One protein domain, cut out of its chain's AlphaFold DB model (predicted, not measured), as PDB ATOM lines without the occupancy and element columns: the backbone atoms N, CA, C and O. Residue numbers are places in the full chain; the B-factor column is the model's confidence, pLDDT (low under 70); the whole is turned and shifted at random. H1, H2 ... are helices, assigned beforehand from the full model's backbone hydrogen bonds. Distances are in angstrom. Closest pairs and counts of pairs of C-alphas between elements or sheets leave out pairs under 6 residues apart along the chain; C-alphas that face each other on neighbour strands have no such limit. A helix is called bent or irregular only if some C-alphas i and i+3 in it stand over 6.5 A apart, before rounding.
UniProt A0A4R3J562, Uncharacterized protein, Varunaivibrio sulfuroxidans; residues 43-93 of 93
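What this domain is: This is residues 43 to 93 of the 93 residues of an uncharacterized protein of Varunaivibrio sulfuroxidans (UniProt A0A4R3J562). The longest helix, H1, has a shorter helix set nearly at right angles near each of its ends, H3 across its first residues and H2 near its last ones. From H3 a link without a named helix folds back toward the other end of H1 and leads to H4, whose last residues stick out with the tail, residues 88 to 93. The printed part has 51 residues with four named helices, H1, H2, H3 and H4 in order along the chain, and no named strand; the class is all helix. The whole is compact, with a radius of gyration of the C-alphas of 10.4 A, yet elongated in outline, spanning 33 by 19 by 17 A.

How they stand to each other: H1, residues 45 to 55, touches H2, residues 57 to 62, about perpendicular at 85 degrees; the closest C-alphas are those of Lys 52 and Val 60, 6.2 A apart. H1 also touches H3, residues 68 to 74, about perpendicular at 87 degrees. Their closest C-alphas are those of Ala 45 and Ala 70, 4.1 A apart. H2 and H3 are apart. H4, residues 84 to 91, touches no helix, but H4 and H1 are near each other, with 5 pairs of C-alphas within 10 A. H4 is apart from H2 and from H3. Residues 88 to 93, of which 88 to 91 belong to H4, stand free. In H1, H2 and H3 every O i to N i+4 pair is within hydrogen-bond range; in H4 it is 2 of 4.

Where its parts are: H1 begins at C-alpha 45, at (-19.435, 18.523, -40.680), and measures 15.3 A to C-alpha 55. After Gly 56, H2 runs 8.8 A from Ala 57 to Glu 62. H3 runs 10.1 A from Ser 68, with its C-alpha at (-15.052, 11.736, -42.114), to Phe 74. H4 measures 11.4 A from Asn 84 to Leu 91, whose C-alpha is at (-19.746, 31.424, -39.503). H4 is neither bent nor irregular, but only just: C-alphas 84 and 87 are 6.1 A apart.

The domain as a whole: The two C-alphas farthest apart are those of Glu 62 and Val 93, at 33.9 A, while the first and last printed C-alphas, Leu 43 and Val 93, are 23.7 A apart. Val 93 is the chain's last residue. The printed part has no cut. The links from H1 to H2 and from H2 to H3 are tight, and that from H3 to H4, nine residues, is short. The mean pLDDT of the printed part is 83.7. Residues 83 to 93 are under 70, and the mean over H4 is 55.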
ATOM      1  N   LEU A  43     -22.543  12.825 -43.602       92.12
ATOM      2  CA  LEU A  43     -23.220  13.986 -43.037       92.12
ATOM      3  C   LEU A  43     -22.326  15.232 -43.134       92.12
ATOM      4  O   LEU A  43     -21.110  15.124 -42.959       92.12
ATOM      5  N   PRO A  44     -22.897  16.430 -43.357       91.94
ATOM      6  CA  PRO A  44     -22.131  17.666 -43.282       91.94
ATOM      7  C   PRO A  44     -21.445  17.811 -41.919       91.94
ATOM      8  O   PRO A  44     -22.055  17.544 -40.883       91.94
ATOM      9  N   ALA A  45     -20.205  18.311 -41.909       90.75
ATOM     10  CA  ALA A  45     -19.435  18.523 -40.680       90.75
ATOM     11  C   ALA A  45     -20.221  19.322 -39.622       90.75
ATOM     12  O   ALA A  45     -20.258  18.953 -38.454       90.75
ATOM     13  N   VAL A  46     -20.924  20.378 -40.045       90.50
ATOM     14  CA  VAL A  46     -21.746  21.208 -39.150       90.50
ATOM     15  C   VAL A  46     -22.901  20.413 -38.532       90.50
ATOM     16  O   VAL A  46     -23.200  20.596 -37.358       90.50
ATOM     17  N   SER A  47     -23.531  19.504 -39.279       92.56
ATOM     18  CA  SER A  47     -24.594  18.646 -38.741       92.56
ATOM     19  C   SER A  47     -24.058  17.698 -37.670       92.56
ATOM     20  O   SER A  47     -24.679  17.557 -36.621       92.56
ATOM     21  N   LEU A  48     -22.887  17.097 -37.903       93.38
ATOM     22  CA  LEU A  48     -22.208  16.236 -36.929       93.38
ATOM     23  C   LEU A  48     -21.816  17.000 -35.660       93.38
ATOM     24  O   LEU A  48     -21.982  16.478 -34.560       93.38
ATOM     25  N   LEU A  49     -21.358  18.245 -35.803       91.62
ATOM     26  CA  LEU A  49     -21.097  19.111 -34.660       91.62
ATOM     27  C   LEU A  49     -22.377  19.390 -33.869       91.62
ATOM     28  O   LEU A  49     -22.391  19.183 -32.666       91.62
ATOM     29  N   VAL A  50     -23.467  19.796 -34.524       91.62
ATOM     30  CA  VAL A  50     -24.745  20.037 -33.830       91.62
ATOM     31  C   VAL A  50     -25.217  18.778 -33.095       91.62
ATOM     32  O   VAL A  50     -25.674  18.872 -31.959       91.62
ATOM     33  N   MET A  51     -25.075  17.594 -33.696       93.19
ATOM     34  CA  MET A  51     -25.388  16.323 -33.031       93.19
ATOM     35  C   MET A  51     -24.510  16.090 -31.796       93.19
ATOM     36  O   MET A  51     -25.038  15.743 -30.744       93.19
ATOM     37  N   LYS A  52     -23.198  16.323 -31.892       93.62
ATOM     38  CA  LYS A  52     -22.276  16.245 -30.751       93.62
ATOM     39  C   LYS A  52     -22.666  17.223 -29.637       93.62
ATOM     40  O   LYS A  52     -22.706  16.821 -28.484       93.62
ATOM     41  N   GLU A  53     -22.989  18.470 -29.967       91.00
ATOM     42  CA  GLU A  53     -23.354  19.506 -28.987       91.00
ATOM     43  C   GLU A  53     -24.694  19.218 -28.296       91.00
ATOM     44  O   GLU A  53     -24.892  19.538 -27.128       91.00
ATOM     45  N   THR A  54     -25.636  18.603 -29.015       92.44
ATOM     46  CA  THR A  54     -26.986  18.334 -28.498       92.44
ATOM     47  C   THR A  54     -27.103  16.997 -27.771       92.44
ATOM     48  O   THR A  54     -27.817  16.916 -26.774       92.44
ATOM     49  N   MET A  55     -26.419  15.960 -28.257       94.38
ATOM     50  CA  MET A  55     -26.534  14.581 -27.759       94.38
ATOM     51  C   MET A  55     -25.277  14.097 -27.023       94.38
ATOM     52  O   MET A  55     -25.335  13.099 -26.310       94.38
ATOM     53  N   GLY A  56     -24.148  14.791 -27.178       93.06
ATOM     54  CA  GLY A  56     -22.846  14.424 -26.626       93.06
ATOM     55  C   GLY A  56     -21.948  13.671 -27.613       93.06
ATOM     56  O   GLY A  56     -22.408  12.974 -28.520       93.06
ATOM     57  N   ALA A  57     -20.631  13.780 -27.412       92.50
ATOM     58  CA  ALA A  57     -19.630  13.079 -28.221       92.50
ATOM     59  C   ALA A  57     -19.741  11.548 -28.107       92.50
ATOM     60  O   ALA A  57     -19.621  10.845 -29.111       92.50
ATOM     61  N   GLU A  58     -20.035  11.034 -26.908       93.81
ATOM     62  CA  GLU A  58     -20.241   9.599 -26.666       93.81
ATOM     63  C   GLU A  58     -21.375   9.044 -27.532       93.81
ATOM     64  O   GLU A  58     -21.204   8.017 -28.187       93.81
ATOM     65  N   TRP A  59     -22.489   9.776 -27.640       93.88
ATOM     66  CA  TRP A  59     -23.618   9.373 -28.474       93.88
ATOM     67  C   TRP A  59     -23.223   9.249 -29.950       93.88
ATOM     68  O   TRP A  59     -23.563   8.262 -30.600       93.88
ATOM     69  N   VAL A  60     -22.451  10.200 -30.486       93.00
ATOM     70  CA  VAL A  60     -21.976  10.150 -31.884       93.00
ATOM     71  C   VAL A  60     -21.134   8.892 -32.139       93.00
ATOM     72  O   VAL A  60     -21.294   8.238 -33.176       93.00
ATOM     73  N   VAL A  61     -20.276   8.521 -31.182       93.00
ATOM     74  CA  VAL A  61     -19.446   7.308 -31.246       93.00
ATOM     75  C   VAL A  61     -20.303   6.042 -31.156       93.00
ATOM     76  O   VAL A  61     -20.144   5.134 -31.975       93.00
ATOM     77  N   GLU A  62     -21.240   5.981 -30.211       93.88
ATOM     78  CA  GLU A  62     -22.163   4.851 -30.042       93.88
ATOM     79  C   GLU A  62     -23.027   4.619 -31.283       93.88
ATOM     80  O   GLU A  62     -23.253   3.474 -31.693       93.88
ATOM     81  N   GLN A  63     -23.456   5.702 -31.933       91.88
ATOM     82  CA  GLN A  63     -24.205   5.629 -33.178       91.88
ATOM     83  C   GLN A  63     -23.363   5.165 -34.364       91.88
ATOM     84  O   GLN A  63     -23.953   4.821 -35.384       91.88
ATOM     85  N   ARG A  64     -22.027   5.089 -34.255       93.88
ATOM     86  CA  ARG A  64     -21.118   4.663 -35.335       93.88
ATOM     87  C   ARG A  64     -21.369   5.417 -36.646       93.88
ATOM     88  O   ARG A  64     -21.403   4.810 -37.716       93.88
ATOM     89  N   LEU A  65     -21.604   6.724 -36.545       92.94
ATOM     90  CA  LEU A  65     -21.812   7.581 -37.710       92.94
ATOM     91  C   LEU A  65     -20.519   7.709 -38.520       92.94
ATOM     92  O   LEU A  65     -19.416   7.637 -37.975       92.94
ATOM     93  N   ASN A  66     -20.646   7.949 -39.823       93.38
ATOM     94  CA  ASN A  66     -19.510   8.344 -40.642       93.38
ATOM     95  C   ASN A  66     -19.119   9.799 -40.324       93.38
ATOM     96  O   ASN A  66     -19.812  10.740 -40.703       93.38
ATOM     97  N   THR A  67     -17.990   9.977 -39.637       94.19
ATOM     98  CA  THR A  67     -17.502  11.283 -39.164       94.19
ATOM     99  C   THR A  67     -16.412  11.896 -40.047       94.19
ATOM    100  O   THR A  67     -15.817  12.907 -39.675       94.19
ATOM    101  N   SER A  68     -16.151  11.320 -41.226       93.56
ATOM    102  CA  SER A  68     -15.052  11.736 -42.114       93.56
ATOM    103  C   SER A  68     -15.070  13.228 -42.466       93.56
ATOM    104  O   SER A  68     -14.023  13.874 -42.443       93.56
ATOM    105  N   GLU A  69     -16.247  13.805 -42.716       92.69
ATOM    106  CA  GLU A  69     -16.381  15.239 -43.001       92.69
ATOM    107  C   GLU A  69     -16.070  16.120 -41.786       92.69
ATOM    108  O   GLU A  69     -15.428  17.158 -41.937       92.69
ATOM    109  N   ALA A  70     -16.469  15.714 -40.577       93.00
ATOM    110  CA  ALA A  70     -16.124  16.452 -39.364       93.00
ATOM    111  C   ALA A  70     -14.613  16.411 -39.103       93.00
ATOM    112  O   ALA A  70     -14.015  17.456 -38.860       93.00
ATOM    113  N   VAL A  71     -13.976  15.248 -39.282       94.19
ATOM    114  CA  VAL A  71     -12.514  15.113 -39.183       94.19
ATOM    115  C   VAL A  71     -11.803  16.008 -40.203       94.19
ATOM    116  O   VAL A  71     -10.855  16.710 -39.861       94.19
ATOM    117  N   ARG A  72     -12.288  16.048 -41.450       91.81
ATOM    118  CA  ARG A  72     -11.714  16.885 -42.515       91.81
ATOM    119  C   ARG A  72     -11.776  18.383 -42.196       91.81
ATOM    120  O   ARG A  72     -10.883  19.122 -42.604       91.81
ATOM    121  N   VAL A  73     -12.841  18.844 -41.536       91.19
ATOM    122  CA  VAL A  73     -13.094  20.277 -41.294       91.19
ATOM    123  C   VAL A  73     -12.552  20.752 -39.942       91.19
ATOM    124  O   VAL A  73     -12.020  21.861 -39.863       91.19
ATOM    125  N   PHE A  74     -12.686  19.938 -38.894       87.62
ATOM    126  CA  PHE A  74     -12.382  20.312 -37.508       87.62
ATOM    127  C   PHE A  74     -11.124  19.638 -36.945       87.62
ATOM    128  O   PHE A  74     -10.563  20.150 -35.982       87.62
ATOM    129  N   GLY A  75     -10.633  18.566 -37.575       91.56
ATOM    130  CA  GLY A  75      -9.478  17.791 -37.110       91.56
ATOM    131  C   GLY A  75      -9.868  16.461 -36.460       91.56
ATOM    132  O   GLY A  75     -11.040  16.187 -36.213       91.56
ATOM    133  N   GLU A  76      -8.880  15.601 -36.207       93.25
ATOM    134  CA  GLU A  76      -9.102  14.272 -35.606       93.25
ATOM    135  C   GLU A  76      -9.608  14.349 -34.156       93.25
ATOM    136  O   GLU A  76     -10.337  13.467 -33.711       93.25
ATOM    137  N   ASP A  77      -9.284  15.432 -33.452       92.12
ATOM    138  CA  ASP A  77      -9.625  15.690 -32.051       92.12
ATOM    139  C   ASP A  77     -11.002  16.360 -31.864       92.12
ATOM    140  O   ASP A  77     -11.388  16.688 -30.742       92.12
ATOM    141  N   TRP A  78     -11.785  16.541 -32.934       93.31
ATOM    142  CA  TRP A  78     -13.055  17.279 -32.888       93.31
ATOM    143  C   TRP A  78     -14.098  16.691 -31.928       93.31
ATOM    144  O   TRP A  78     -14.965  17.416 -31.457       93.31
ATOM    145  N   LEU A  79     -14.056  15.391 -31.620       92.31
ATOM    146  CA  LEU A  79     -14.967  14.792 -30.634       92.31
ATOM    147  C   LEU A  79     -14.587  15.145 -29.190       92.31
ATOM    148  O   LEU A  79     -15.458  15.155 -28.326       92.31
ATOM    149  N   GLU A  80     -13.314  15.441 -28.937       88.69
ATOM    150  CA  GLU A  80     -12.758  15.695 -27.601       88.69
ATOM    151  C   GLU A  80     -12.755  17.183 -27.241       88.69
ATOM    152  O   GLU A  80     -12.683  17.553 -26.069       88.69
ATOM    153  N   ARG A  81     -12.822  18.050 -28.253       82.06
ATOM    154  CA  ARG A  81     -12.787  19.503 -28.091       82.06
ATOM    155  C   ARG A  81     -14.145  20.068 -27.718       82.06
ATOM    156  O   ARG A  81     -15.175  19.479 -28.015       82.06
ATOM    157  N   ASP A  82     -14.154  21.253 -27.131       71.56
ATOM    158  CA  ASP A  82     -15.364  22.060 -26.982       71.56
ATOM    159  C   ASP A  82     -15.303  23.159 -28.057       71.56
ATOM    160  O   ASP A  82     -14.618  24.173 -27.904       71.56
ATOM    161  N   ASP A  83     -15.897  22.897 -29.226       64.06
ATOM    162  CA  ASP A  83     -15.678  23.696 -30.449       64.06
ATOM    163  C   ASP A  83     -16.623  24.910 -30.563       64.06
ATOM    164  O   ASP A  83     -16.598  25.636 -31.566       64.06
ATOM    165  N   ASN A  84     -17.426  25.167 -29.522       59.84
ATOM    166  CA  ASN A  84     -18.407  26.258 -29.460       59.84
ATOM    167  C   ASN A  84     -17.811  27.637 -29.802       59.84
ATOM    168  O   ASN A  84     -18.465  28.464 -30.442       59.84
ATOM    169  N   ASP A  85     -16.551  27.880 -29.440       52.78
ATOM    170  CA  ASP A  85     -15.928  29.204 -29.539       52.78
ATOM    171  C   ASP A  85     -15.253  29.504 -30.894       52.78
ATOM    172  O   ASP A  85     -14.985  30.671 -31.204       52.78
ATOM    173  N   GLU A  86     -14.966  28.491 -31.723       55.78
ATOM    174  CA  GLU A  86     -14.313  28.683 -33.032       55.78
ATOM    175  C   GLU A  86     -15.301  28.742 -34.206       55.78
ATOM    176  O   GLU A  86     -15.074  29.508 -35.148       55.78
ATOM    177  N   LEU A  87     -16.432  28.024 -34.160       57.03
ATOM    178  CA  LEU A  87     -17.446  28.123 -35.222       57.03
ATOM    179  C   LEU A  87     -18.212  29.439 -35.202       57.03
ATOM    180  O   LEU A  87     -18.479  29.984 -36.274       57.03
ATOM    181  N   ALA A  88     -18.516  29.985 -34.021       53.62
ATOM    182  CA  ALA A  88     -19.120  31.312 -33.915       53.62
ATOM    183  C   ALA A  88     -18.242  32.379 -34.596       53.62
ATOM    184  O   ALA A  88     -18.755  33.307 -35.215       53.62
ATOM    185  N   LYS A  89     -16.914  32.206 -34.564       53.25
ATOM    186  CA  LYS A  89     -15.957  33.097 -35.235       53.25
ATOM    187  C   LYS A  89     -15.820  32.831 -36.738       53.25
ATOM    188  O   LYS A  89     -15.435  33.741 -37.457       53.25
ATOM    189  N   ARG A  90     -16.108  31.619 -37.228       55.72
ATOM    190  CA  ARG A  90     -15.983  31.258 -38.658       55.72
ATOM    191  C   ARG A  90     -17.275  31.403 -39.464       55.72
ATOM    192  O   ARG A  90     -17.193  31.578 -40.671       55.72
ATOM    193  N   LEU A  91     -18.444  31.309 -38.830       55.56
ATOM    194  CA  LEU A  91     -19.746  31.424 -39.503       55.56
ATOM    195  C   LEU A  91     -20.296  32.864 -39.546       55.56
ATOM    196  O   LEU A  91     -21.225  33.122 -40.306       55.56
ATOM    197  N   TYR A  92     -19.734  33.787 -38.754       50.00
ATOM    198  CA  TYR A  92     -20.183  35.187 -38.641       50.00
ATOM    199  C   TYR A  92     -19.119  36.232 -39.033       50.00
ATOM    200  O   TYR A  92     -19.251  37.401 -38.666       50.00
ATOM    201  N   VAL A  93     -18.075  35.835 -39.771       44.91
ATOM    202  CA  VAL A  93     -17.086  36.753 -40.375       44.91
ATOM    203  C   VAL A  93     -17.195  36.705 -41.889       44.91
ATOM    204  O   VAL A  93     -17.233  35.580 -42.431       44.91
TER     205      VAL A  93